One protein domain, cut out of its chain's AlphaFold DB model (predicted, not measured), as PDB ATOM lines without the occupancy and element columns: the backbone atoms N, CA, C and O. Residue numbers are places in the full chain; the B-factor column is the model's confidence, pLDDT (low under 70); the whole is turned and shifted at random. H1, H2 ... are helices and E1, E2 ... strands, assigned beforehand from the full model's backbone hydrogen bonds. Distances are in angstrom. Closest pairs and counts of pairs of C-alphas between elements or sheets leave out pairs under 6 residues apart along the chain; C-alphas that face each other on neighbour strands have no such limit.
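Overview. This is residues 68 to 109 and 116 to 157 of the 160 residues of an uncharacterized protein of Acidimicrobiaceae bacterium (UniProt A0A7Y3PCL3). A two-stranded antiparallel hairpin, E1 and E2, lies along one side of a long helix, H1, which runs the length of the domain. Short H2 is near H1's later half, and unnamed residues 137 to 157 fold back by its first turns. The 84 printed residues hold H1, H2, E1, E2 in chain order; the class is mixed, with 39 residues, under half, in named elements. The whole is compact, radius of gyration of the C-alphas 12.9 A, yet elongated, spanning 37 by 19 by 17 A.

Along the chain. E1 is residues 123 to 127, 13.7 A; E2 is 132 to 136, 12.9 A. H1, residues 68 to 92, 36.3 A, begins at C-alpha 68 (53.276, -19.407, -48.276). H2 is residues 101 to 104. E2 ends at C-alpha 136 (44.694, -17.152, -37.291).

Arrangement. In the hairpin, N 124 and O 135 are 2.9 A apart, within hydrogen-bond range. Residues 133 to 134 also pair antiparallel with 142 to 143. The closest C-alphas of H1 and E2, Ser 82 and Leu 132, are 7.3 A apart. H1 and H2 are near each other, with 7 pairs of C-alphas within 10 A. In H1 every O i to N i+4 pair is within range; H2 is too short for one.

Size, cuts and confidence. Residues 110 to 115 are not printed; C-alphas 109 and 116 are 17.0 A apart. Residues 104 to 109 have pLDDT under 70.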
ATOM      1  N   ALA A  68      53.578 -18.166 -47.575       84.56
ATOM      2  CA  ALA A  68      53.276 -19.407 -48.276       84.56
ATOM      3  C   ALA A  68      53.650 -20.631 -47.423       84.56
ATOM      4  O   ALA A  68      52.814 -21.517 -47.243       84.56
ATOM      5  N   ALA A  69      54.850 -20.652 -46.833       87.50
ATOM      6  CA  ALA A  69      55.297 -21.754 -45.982       87.50
ATOM      7  C   ALA A  69      54.403 -21.934 -44.742       87.50
ATOM      8  O   ALA A  69      53.967 -23.050 -44.461       87.50
ATOM      9  N   LEU A  70      54.059 -20.840 -44.054       87.31
ATOM     10  CA  LEU A  70      53.152 -20.867 -42.901       87.31
ATOM     11  C   LEU A  70      51.766 -21.403 -43.277       87.31
ATOM     12  O   LEU A  70      51.214 -22.235 -42.557       87.31
ATOM     13  N   SER A  71      51.218 -20.969 -44.417       89.38
ATOM     14  CA  SER A  71      49.915 -21.455 -44.881       89.38
ATOM     15  C   SER A  71      49.933 -22.957 -45.183       89.38
ATOM     16  O   SER A  71      48.994 -23.662 -44.819       89.38
ATOM     17  N   VAL A  72      51.022 -23.471 -45.769       90.88
ATOM     18  CA  VAL A  72      51.198 -24.904 -46.051       90.88
ATOM     19  C   VAL A  72      51.283 -25.714 -44.760       90.88
ATOM     20  O   VAL A  72      50.581 -26.718 -44.642       90.88
ATOM     21  N   THR A  73      52.075 -25.266 -43.779       90.88
ATOM     22  CA  THR A  73      52.171 -25.928 -42.468       90.88
ATOM     23  C   THR A  73      50.820 -25.951 -41.760       90.88
ATOM     24  O   THR A  73      50.368 -27.015 -41.351       90.88
ATOM     25  N   CYS A  74      50.115 -24.818 -41.704       92.75
ATOM     26  CA  CYS A  74      48.787 -24.754 -41.093       92.75
ATOM     27  C   CYS A  74      47.788 -25.706 -41.772       92.75
ATOM     28  O   CYS A  74      47.039 -26.413 -41.098       92.75
ATOM     29  N   VAL A  75      47.772 -25.763 -43.108       93.31
ATOM     30  CA  VAL A  75      46.879 -26.677 -43.837       93.31
ATOM     31  C   VAL A  75      47.236 -28.134 -43.547       93.31
ATOM     32  O   VAL A  75      46.331 -28.944 -43.347       93.31
ATOM     33  N   ALA A  76      48.524 -28.473 -43.497       92.06
ATOM     34  CA  ALA A  76      48.972 -29.819 -43.153       92.06
ATOM     35  C   ALA A  76      48.525 -30.214 -41.736       92.06
ATOM     36  O   ALA A  76      47.897 -31.261 -41.569       92.06
ATOM     37  N   ASP A  77      48.739 -29.343 -40.749       91.31
ATOM     38  CA  ASP A  77      48.318 -29.564 -39.363       91.31
ATOM     39  C   ASP A  77      46.793 -29.720 -39.238       91.31
ATOM     40  O   ASP A  77      46.305 -30.609 -38.534       91.31
ATOM     41  N   TYR A  78      46.024 -28.906 -39.973       93.31
ATOM     42  CA  TYR A  78      44.565 -29.022 -40.036       93.31
ATOM     43  C   TYR A  78      44.126 -30.402 -40.549       93.31
ATOM     44  O   TYR A  78      43.190 -31.001 -40.007       93.31
ATOM     45  N   GLN A  79      44.793 -30.926 -41.583       93.50
ATOM     46  CA  GLN A  79      44.500 -32.259 -42.115       93.50
ATOM     47  C   GLN A  79      44.862 -33.349 -41.105       93.50
ATOM     48  O   GLN A  79      44.052 -34.244 -40.871       93.50
ATOM     49  N   THR A  80      46.016 -33.243 -40.438       89.69
ATOM     50  CA  THR A  80      46.411 -34.183 -39.378       89.69
ATOM     51  C   THR A  80      45.375 -34.233 -38.254       89.69
ATOM     52  O   THR A  80      44.951 -35.318 -37.852       89.69
ATOM     53  N   LEU A  81      44.903 -33.074 -37.785       91.25
ATOM     54  CA  LEU A  81      43.849 -32.996 -36.772       91.25
ATOM     55  C   LEU A  81      42.513 -33.559 -37.275       91.25
ATOM     56  O   LEU A  81      41.842 -34.285 -36.542       91.25
ATOM     57  N   SER A  82      42.142 -33.281 -38.526       91.94
ATOM     58  CA  SER A  82      40.917 -33.812 -39.137       91.94
ATOM     59  C   SER A  82      40.936 -35.342 -39.206       91.94
ATOM     60  O   SER A  82      39.956 -35.992 -38.836       91.94
ATOM     61  N   THR A  83      42.065 -35.932 -39.603       88.88
ATOM     62  CA  THR A  83      42.259 -37.387 -39.585       88.88
ATOM     63  C   THR A  83      42.195 -37.938 -38.163       88.88
ATOM     64  O   THR A  83      41.517 -38.936 -37.933       88.88
ATOM     65  N   ALA A  84      42.829 -37.288 -37.186       88.31
ATOM     66  CA  ALA A  84      42.772 -37.739 -35.798       88.31
ATOM     67  C   ALA A  84      41.336 -37.746 -35.244       88.31
ATOM     68  O   ALA A  84      40.943 -38.703 -34.579       88.31
ATOM     69  N   VAL A  85      40.522 -36.738 -35.574       90.00
ATOM     70  CA  VAL A  85      39.090 -36.713 -35.222       90.00
ATOM     71  C   VAL A  85      38.341 -37.889 -35.862       90.00
ATOM     72  O   VAL A  85      37.560 -38.555 -35.182       90.00
ATOM     73  N   GLN A  86      38.596 -38.188 -37.139       90.19
ATOM     74  CA  GLN A  86      37.966 -39.318 -37.838       90.19
ATOM     75  C   GLN A  86      38.360 -40.673 -37.236       90.19
ATOM     76  O   GLN A  86      37.506 -41.546 -37.055       90.19
ATOM     77  N   VAL A  87      39.637 -40.853 -36.892       87.31
ATOM     78  CA  VAL A  87      40.116 -42.081 -36.248       87.31
ATOM     79  C   VAL A  87      39.494 -42.229 -34.862       87.31
ATOM     80  O   VAL A  87      38.976 -43.300 -34.545       87.31
ATOM     81  N   TYR A  88      39.454 -41.155 -34.066       87.50
ATOM     82  CA  TYR A  88      38.770 -41.161 -32.772       87.50
ATOM     83  C   TYR A  88      37.309 -41.604 -32.919       87.50
ATOM     84  O   TYR A  88      36.875 -42.527 -32.223       87.50
ATOM     85  N   ALA A  89      36.579 -41.000 -33.863       89.00
ATOM     86  CA  ALA A  89      35.177 -41.310 -34.118       89.00
ATOM     87  C   ALA A  89      34.956 -42.759 -34.560       89.00
ATOM     88  O   ALA A  89      33.992 -43.389 -34.132       89.00
ATOM     89  N   THR A  90      35.871 -43.317 -35.350       88.62
ATOM     90  CA  THR A  90      35.811 -44.723 -35.775       88.62
ATOM     91  C   THR A  90      36.018 -45.677 -34.598       88.62
ATOM     92  O   THR A  90      35.347 -46.701 -34.510       88.62
ATOM     93  N   LEU A  91      36.917 -45.338 -33.670       86.00
ATOM     94  CA  LEU A  91      37.216 -46.168 -32.500       86.00
ATOM     95  C   LEU A  91      36.135 -46.091 -31.409       86.00
ATOM     96  O   LEU A  91      35.905 -47.078 -30.717       86.00
ATOM     97  N   HIS A  92      35.476 -44.939 -31.257       86.12
ATOM     98  CA  HIS A  92      34.531 -44.675 -30.159       86.12
ATOM     99  C   HIS A  92      33.065 -44.644 -30.597       86.12
ATOM    100  O   HIS A  92      32.174 -44.575 -29.754       86.12
ATOM    101  N   GLY A  93      32.799 -44.642 -31.905       89.88
ATOM    102  CA  GLY A  93      31.464 -44.445 -32.468       89.88
ATOM    103  C   GLY A  93      30.915 -43.021 -32.310       89.88
ATOM    104  O   GLY A  93      29.743 -42.793 -32.601       89.88
ATOM    105  N   ALA A  94      31.725 -42.064 -31.842       90.75
ATOM    106  CA  ALA A  94      31.325 -40.678 -31.610       90.75
ATOM    107  C   ALA A  94      32.510 -39.712 -31.734       90.75
ATOM    108  O   ALA A  94      33.655 -40.077 -31.474       90.75
ATOM    109  N   ASN A  95      32.224 -38.458 -32.086       90.06
ATOM    110  CA  ASN A  95      33.226 -37.395 -32.119       90.06
ATOM    111  C   ASN A  95      33.886 -37.188 -30.741       90.06
ATOM    112  O   ASN A  95      33.223 -37.359 -29.714       90.06
ATOM    113  N   PRO A  96      35.163 -36.765 -30.703       90.06
ATOM    114  CA  PRO A  96      35.820 -36.455 -29.446       90.06
ATOM    115  C   PRO A  96      35.134 -35.292 -28.717       90.06
ATOM    116  O   PRO A  96      34.614 -34.379 -29.369       90.06
ATOM    117  N   PRO A  97      35.161 -35.276 -27.370       90.50
ATOM    118  CA  PRO A  97      34.643 -34.154 -26.594       90.50
ATOM    119  C   PRO A  97      35.390 -32.861 -26.938       90.50
ATOM    120  O   PRO A  97      36.521 -32.891 -27.425       90.50
ATOM    121  N   ALA A  98      34.760 -31.716 -26.673       91.06
ATOM    122  CA  ALA A  98      35.381 -30.410 -26.873       91.06
ATOM    123  C   ALA A  98      36.720 -30.281 -26.119       91.06
ATOM    124  O   ALA A  98      36.910 -30.857 -25.046       91.06
ATOM    125  N   GLY A  99      37.636 -29.489 -26.676       88.31
ATOM    126  CA  GLY A  99      39.009 -29.358 -26.189       88.31
ATOM    127  C   GLY A  99      39.976 -30.352 -26.838       88.31
ATOM    128  O   GLY A  99      39.686 -30.940 -27.877       88.31
ATOM    129  N   THR A 100      41.161 -30.500 -26.244       86.38
ATOM    130  CA  THR A 100      42.307 -31.220 -26.840       86.38
ATOM    131  C   THR A 100      42.792 -32.403 -25.995       86.38
ATOM    132  O   THR A 100      43.726 -33.101 -26.378       86.38
ATOM    133  N   SER A 101      42.156 -32.668 -24.849       81.75
ATOM    134  CA  SER A 101      42.570 -33.715 -23.900       81.75
ATOM    135  C   SER A 101      42.502 -35.130 -24.480       81.75
ATOM    136  O   SER A 101      43.299 -35.988 -24.105       81.75
ATOM    137  N   TRP A 102      41.604 -35.361 -25.440       82.50
ATOM    138  CA  TRP A 102      41.460 -36.633 -26.154       82.50
ATOM    139  C   TRP A 102      42.671 -36.979 -27.034       82.50
ATOM    140  O   TRP A 102      42.853 -38.142 -27.387       82.50
ATOM    141  N   VAL A 103      43.510 -35.994 -27.371       76.88
ATOM    142  CA  VAL A 103      44.725 -36.202 -28.169       76.88
ATOM    143  C   VAL A 103      45.851 -36.809 -27.335       76.88
ATOM    144  O   VAL A 103      46.553 -37.697 -27.808       76.88
ATOM    145  N   ALA A 104      45.996 -36.363 -26.086       64.75
ATOM    146  CA  ALA A 104      47.025 -36.840 -25.159       64.75
ATOM    147  C   ALA A 104      46.605 -38.105 -24.380       64.75
ATOM    148  O   ALA A 104      47.406 -38.685 -23.648       64.75
ATOM    149  N   GLY A 105      45.341 -38.517 -24.493       53.50
ATOM    150  CA  GLY A 105      44.769 -39.599 -23.704       53.50
ATOM    151  C   GLY A 105      44.902 -40.972 -24.359       53.50
ATOM    152  O   GLY A 105      44.560 -41.158 -25.518       53.50
ATOM    153  N   VAL A 106      45.243 -41.975 -23.546       48.31
ATOM    154  CA  VAL A 106      45.161 -43.427 -23.840       48.31
ATOM    155  C   VAL A 106      43.738 -43.879 -24.233       48.31
ATOM    156  O   VAL A 106      43.528 -45.015 -24.644       48.31
ATOM    157  N   GLN A 107      42.745 -42.990 -24.121       50.09
ATOM    158  CA  GLN A 107      41.347 -43.219 -24.482       50.09
ATOM    159  C   GLN A 107      41.197 -43.625 -25.953       50.09
ATOM    160  O   GLN A 107      40.401 -44.496 -26.256       50.09
ATOM    161  N   SER A 108      42.030 -43.103 -26.852       49.31
ATOM    162  CA  SER A 108      42.057 -43.470 -28.273       49.31
ATOM    163  C   SER A 108      42.728 -44.816 -28.584       49.31
ATOM    164  O   SER A 108      42.835 -45.181 -29.749       49.31
ATOM    165  N   GLY A 109      43.222 -45.569 -27.593       48.72
ATOM    166  CA  GLY A 109      43.918 -46.847 -27.819       48.72
ATOM    167  C   GLY A 109      45.282 -46.727 -28.524       48.72
ATOM    168  O   GLY A 109      45.979 -47.723 -28.693       48.72
ATOM    169  N   TRP A 116      49.249 -31.461 -29.647       86.25
ATOM    170  CA  TRP A 116      48.338 -30.622 -30.421       86.25
ATOM    171  C   TRP A 116      49.161 -29.658 -31.291       86.25
ATOM    172  O   TRP A 116      49.851 -28.805 -30.722       86.25
ATOM    173  N   PRO A 117      49.151 -29.781 -32.632       85.69
ATOM    174  CA  PRO A 117      49.853 -28.841 -33.487       85.69
ATOM    175  C   PRO A 117      49.230 -27.466 -33.287       85.69
ATOM    176  O   PRO A 117      48.013 -27.313 -33.295       85.69
ATOM    177  N   SER A 118      50.055 -26.470 -33.010       81.06
ATOM    178  CA  SER A 118      49.645 -25.072 -32.950       81.06
ATOM    179  C   SER A 118      50.890 -24.207 -33.012       81.06
ATOM    180  O   SER A 118      51.935 -24.586 -32.485       81.06
ATOM    181  N   ASP A 119      50.760 -23.039 -33.629       85.06
ATOM    182  CA  ASP A 119      51.812 -22.038 -33.678       85.06
ATOM    183  C   ASP A 119      51.235 -20.711 -33.177       85.06
ATOM    184  O   ASP A 119      50.758 -19.899 -33.969       85.06
ATOM    185  N   PRO A 120      51.229 -20.458 -31.856       79.94
ATOM    186  CA  PRO A 120      50.562 -19.289 -31.284       79.94
ATOM    187  C   PRO A 120      51.102 -17.946 -31.808       79.94
ATOM    188  O   PRO A 120      50.429 -16.924 -31.655       79.94
ATOM    189  N   GLY A 121      52.275 -17.922 -32.453       84.06
ATOM    190  CA  GLY A 121      52.782 -16.738 -33.150       84.06
ATOM    191  C   GLY A 121      51.993 -16.374 -34.415       84.06
ATOM    192  O   GLY A 121      52.026 -15.211 -34.833       84.06
ATOM    193  N   HIS A 122      51.256 -17.333 -34.988       87.44
ATOM    194  CA  HIS A 122      50.643 -17.239 -36.315       87.44
ATOM    195  C   HIS A 122      49.208 -17.789 -36.389       87.44
ATOM    196  O   HIS A 122      48.342 -17.127 -36.967       87.44
ATOM    197  N   PHE A 123      48.926 -18.960 -35.817       90.44
ATOM    198  CA  PHE A 123      47.606 -19.594 -35.815       90.44
ATOM    199  C   PHE A 123      47.440 -20.596 -34.664       90.44
ATOM    200  O   PHE A 123      48.372 -21.252 -34.205       90.44
ATOM    201  N   THR A 124      46.202 -20.786 -34.229       93.25
ATOM    202  CA  THR A 124      45.842 -21.841 -33.277       93.25
ATOM    203  C   THR A 124      44.681 -22.661 -33.818       93.25
ATOM    204  O   THR A 124      43.872 -22.166 -34.606       93.25
ATOM    205  N   PHE A 125      44.586 -23.917 -33.387       93.38
ATOM    206  CA  PHE A 125      43.416 -24.749 -33.649       93.38
ATOM    207  C   PHE A 125      42.620 -24.952 -32.374       93.38
ATOM    208  O   PHE A 125      43.192 -25.204 -31.310       93.38
ATOM    209  N   THR A 126      41.299 -24.903 -32.496       93.12
ATOM    210  CA  THR A 126      40.380 -25.237 -31.407       93.12
ATOM    211  C   THR A 126      39.374 -26.279 -31.872       93.12
ATOM    212  O   THR A 126      38.962 -26.301 -33.030       93.12
ATOM    213  N   TRP A 127      38.992 -27.170 -30.963       93.56
ATOM    214  CA  TRP A 127      37.991 -28.202 -31.207       93.56
ATOM    215  C   TRP A 127      36.808 -27.998 -30.264       93.56
ATOM    216  O   TRP A 127      36.978 -27.997 -29.044       93.56
ATOM    217  N   ASN A 128      35.608 -27.831 -30.820       92.31
ATOM    218  CA  ASN A 128      34.390 -27.564 -30.044       92.31
ATOM    219  C   ASN A 128      33.495 -28.805 -29.839       92.31
ATOM    220  O   ASN A 128      32.374 -28.668 -29.357       92.31
ATOM    221  N   GLY A 129      33.960 -30.001 -30.218       91.12
ATOM    222  CA  GLY A 129      33.172 -31.242 -30.175       91.12
ATOM    223  C   GLY A 129      32.477 -31.604 -31.493       91.12
ATOM    224  O   GLY A 129      32.045 -32.742 -31.670       91.12
ATOM    225  N   ALA A 130      32.386 -30.666 -32.438       93.06
ATOM    226  CA  ALA A 130      31.709 -30.874 -33.718       93.06
ATOM    227  C   ALA A 130      32.533 -30.416 -34.925       93.06
ATOM    228  O   ALA A 130      32.429 -30.993 -36.006       93.06
ATOM    229  N   SER A 131      33.331 -29.365 -34.776       94.44
ATOM    230  CA  SER A 131      34.103 -28.774 -35.862       94.44
ATOM    231  C   SER A 131      35.460 -28.297 -35.371       94.44
ATOM    232  O   SER A 131      35.595 -27.744 -34.277       94.44
ATOM    233  N   LEU A 132      36.462 -28.501 -36.224       93.94
ATOM    234  CA  LEU A 132      37.789 -27.942 -36.045       93.94
ATOM    235  C   LEU A 132      37.773 -26.488 -36.515       93.94
ATOM    236  O   LEU A 132      37.278 -26.194 -37.603       93.94
ATOM    237  N   VAL A 133      38.286 -25.585 -35.689       94.81
ATOM    238  CA  VAL A 133      38.338 -24.154 -35.985       94.81
ATOM    239  C   VAL A 133      39.790 -23.721 -36.064       94.81
ATOM    240  O   VAL A 133      40.552 -23.925 -35.118       94.81
ATOM    241  N   VAL A 134      40.153 -23.090 -37.176       94.75
ATOM    242  CA  VAL A 134      41.428 -22.395 -37.353       94.75
ATOM    243  C   VAL A 134      41.242 -20.947 -36.934       94.75
ATOM    244  O   VAL A 134      40.442 -20.222 -37.531       94.75
ATOM    245  N   VAL A 135      41.983 -20.520 -35.920       92.94
ATOM    246  CA  VAL A 135      42.008 -19.139 -35.444       92.94
ATOM    247  C   VAL A 135      43.368 -18.555 -35.815       92.94
ATOM    248  O   VAL A 135      44.347 -18.781 -35.095       92.94
ATOM    249  N   PRO A 136      43.473 -17.857 -36.958       91.12
ATOM    250  CA  PRO A 136      44.694 -17.152 -37.291       91.12
ATOM    251  C   PRO A 136      44.879 -15.982 -36.327       91.12
ATOM    252  O   PRO A 136      43.915 -15.432 -35.794       91.12
ATOM    253  N   ARG A 137      46.128 -15.576 -36.111       87.12
ATOM    254  CA  ARG A 137      46.438 -14.404 -35.288       87.12
ATOM    255  C   ARG A 137      45.882 -13.111 -35.896       87.12
ATOM    256  O   ARG A 137      45.552 -12.183 -35.164       87.12
ATOM    257  N   HIS A 138      45.781 -13.080 -37.221       83.00
ATOM    258  CA  HIS A 138      45.296 -11.964 -38.019       83.00
ATOM    259  C   HIS A 138      44.234 -12.452 -39.006       83.00
ATOM    260  O   HIS A 138      44.328 -13.567 -39.509       83.00
ATOM    261  N   GLY A 139      43.230 -11.621 -39.289       84.56
ATOM    262  CA  GLY A 139      42.143 -11.951 -40.211       84.56
ATOM    263  C   GLY A 139      41.026 -12.797 -39.593       84.56
ATOM    264  O   GLY A 139      40.768 -12.746 -38.391       84.56
ATOM    265  N   VAL A 140      40.295 -13.520 -40.445       90.00
ATOM    266  CA  VAL A 140      39.023 -14.153 -40.066       90.00
ATOM    267  C   VAL A 140      39.223 -15.636 -39.722       90.00
ATOM    268  O   VAL A 140      39.817 -16.369 -40.520       90.00
ATOM    269  N   PRO A 141      38.702 -16.125 -38.578       92.50
ATOM    270  CA  PRO A 141      38.686 -17.552 -38.265       92.50
ATOM    271  C   PRO A 141      37.933 -18.386 -39.307       92.50
ATOM    272  O   PRO A 141      37.003 -17.907 -39.956       92.50
ATOM    273  N   SER A 142      38.298 -19.659 -39.437       94.56
ATOM    274  CA  SER A 142      37.578 -20.612 -40.286       94.56
ATOM    275  C   SER A 142      37.133 -21.829 -39.484       94.56
ATOM    276  O   SER A 142      37.933 -22.428 -38.773       94.56
ATOM    277  N   THR A 143      35.858 -22.202 -39.612       95.50
ATOM    278  CA  THR A 143      35.244 -23.338 -38.913       95.50
ATOM    279  C   THR A 143      34.936 -24.451 -39.902       95.50
ATOM    280  O   THR A 143      34.298 -24.210 -40.924       95.50
ATOM    281  N   GLY A 144      35.366 -25.674 -39.594       92.94
ATOM    282  CA  GLY A 144      35.112 -26.860 -40.418       92.94
ATOM    283  C   GLY A 144      35.902 -26.901 -41.728       92.94
ATOM    284  O   GLY A 144      35.680 -27.793 -42.544       92.94
ATOM    285  N   SER A 145      36.832 -25.966 -41.942       94.06
ATOM    286  CA  SER A 145      37.763 -25.979 -43.070       94.06
ATOM    287  C   SER A 145      39.091 -25.318 -42.693       94.06
ATOM    288  O   SER A 145      39.156 -24.571 -41.718       94.06
ATOM    289  N   ALA A 146      40.130 -25.532 -43.503       92.19
ATOM    290  CA  ALA A 146      41.407 -24.835 -43.344       92.19
ATOM    291  C   ALA A 146      41.329 -23.331 -43.695       92.19
ATOM    292  O   ALA A 146      42.269 -22.591 -43.416       92.19
ATOM    293  N   GLY A 147      40.226 -22.862 -44.289       92.56
ATOM    294  CA  GLY A 147      40.050 -21.488 -44.759       92.56
ATOM    295  C   GLY A 147      40.185 -21.336 -46.274       92.56
ATOM    296  O   GLY A 147      40.222 -22.316 -47.017       92.56
ATOM    297  N   SER A 148      40.227 -20.087 -46.742       86.00
ATOM    298  CA  SER A 148      40.294 -19.756 -48.171       86.00
ATOM    299  C   SER A 148      41.247 -18.597 -48.440       86.00
ATOM    300  O   SER A 148      41.199 -17.580 -47.749       86.00
ATOM    301  N   THR A 149      42.047 -18.717 -49.504       83.56
ATOM    302  CA  THR A 149      42.877 -17.626 -50.038       83.56
ATOM    303  C   THR A 149      42.040 -16.434 -50.496       83.56
ATOM    304  O   THR A 149      42.422 -15.294 -50.261       83.56
ATOM    305  N   ASN A 150      40.864 -16.675 -51.083       81.25
ATOM    306  CA  ASN A 150      39.990 -15.616 -51.601       81.25
ATOM    307  C   ASN A 150      39.370 -14.770 -50.483       81.25
ATOM    308  O   ASN A 150      39.165 -13.573 -50.652       81.25
ATOM    309  N   ALA A 151      39.056 -15.400 -49.348       76.56
ATOM    310  CA  ALA A 151      38.459 -14.735 -48.191       76.56
ATOM    311  C   ALA A 151      39.496 -14.316 -47.137       76.56
ATOM    312  O   ALA A 151      39.110 -13.744 -46.122       76.56
ATOM    313  N   SER A 152      40.785 -14.625 -47.353       85.38
ATOM    314  CA  SER A 152      41.863 -14.422 -46.374       85.38
ATOM    315  C   SER A 152      41.472 -14.917 -44.973       85.38
ATOM    316  O   SER A 152      41.497 -14.172 -43.993       85.38
ATOM    317  N   SER A 153      41.042 -16.179 -44.896       90.81
ATOM    318  CA  SER A 153      40.542 -16.800 -43.665       90.81
ATOM    319  C   SER A 153      41.321 -18.059 -43.285       90.81
ATOM    320  O   SER A 153      41.944 -18.702 -44.137       90.81
ATOM    321  N   GLY A 154      41.282 -18.418 -42.000       92.50
ATOM    322  CA  GLY A 154      41.975 -19.592 -41.465       92.50
ATOM    323  C   GLY A 154      43.475 -19.570 -41.776       92.50
ATOM    324  O   GLY A 154      44.145 -18.564 -41.562       92.50
ATOM    325  N   CYS A 155      43.995 -20.661 -42.335       92.12
ATOM    326  CA  CYS A 155      45.410 -20.829 -42.678       92.12
ATOM    327  C   CYS A 155      45.935 -19.842 -43.729       92.12
ATOM    328  O   CYS A 155      47.145 -19.671 -43.861       92.12
ATOM    329  N   TYR A 156      45.045 -19.190 -44.479       90.00
ATOM    330  CA  TYR A 156      45.411 -18.251 -45.541       90.00
ATOM    331  C   TYR A 156      45.270 -16.786 -45.129       90.00
ATOM    332  O   TYR A 156      45.549 -15.900 -45.930       90.00
ATOM    333  N   ALA A 157      44.887 -16.516 -43.881       86.44
ATOM    334  CA  ALA A 157      44.790 -15.163 -43.337       86.44
ATOM    335  C   ALA A 157      46.161 -14.551 -42.970       86.44
ATOM    336  O   ALA A 157      46.247 -13.562 -42.246       86.44
TER     337      ALA A 157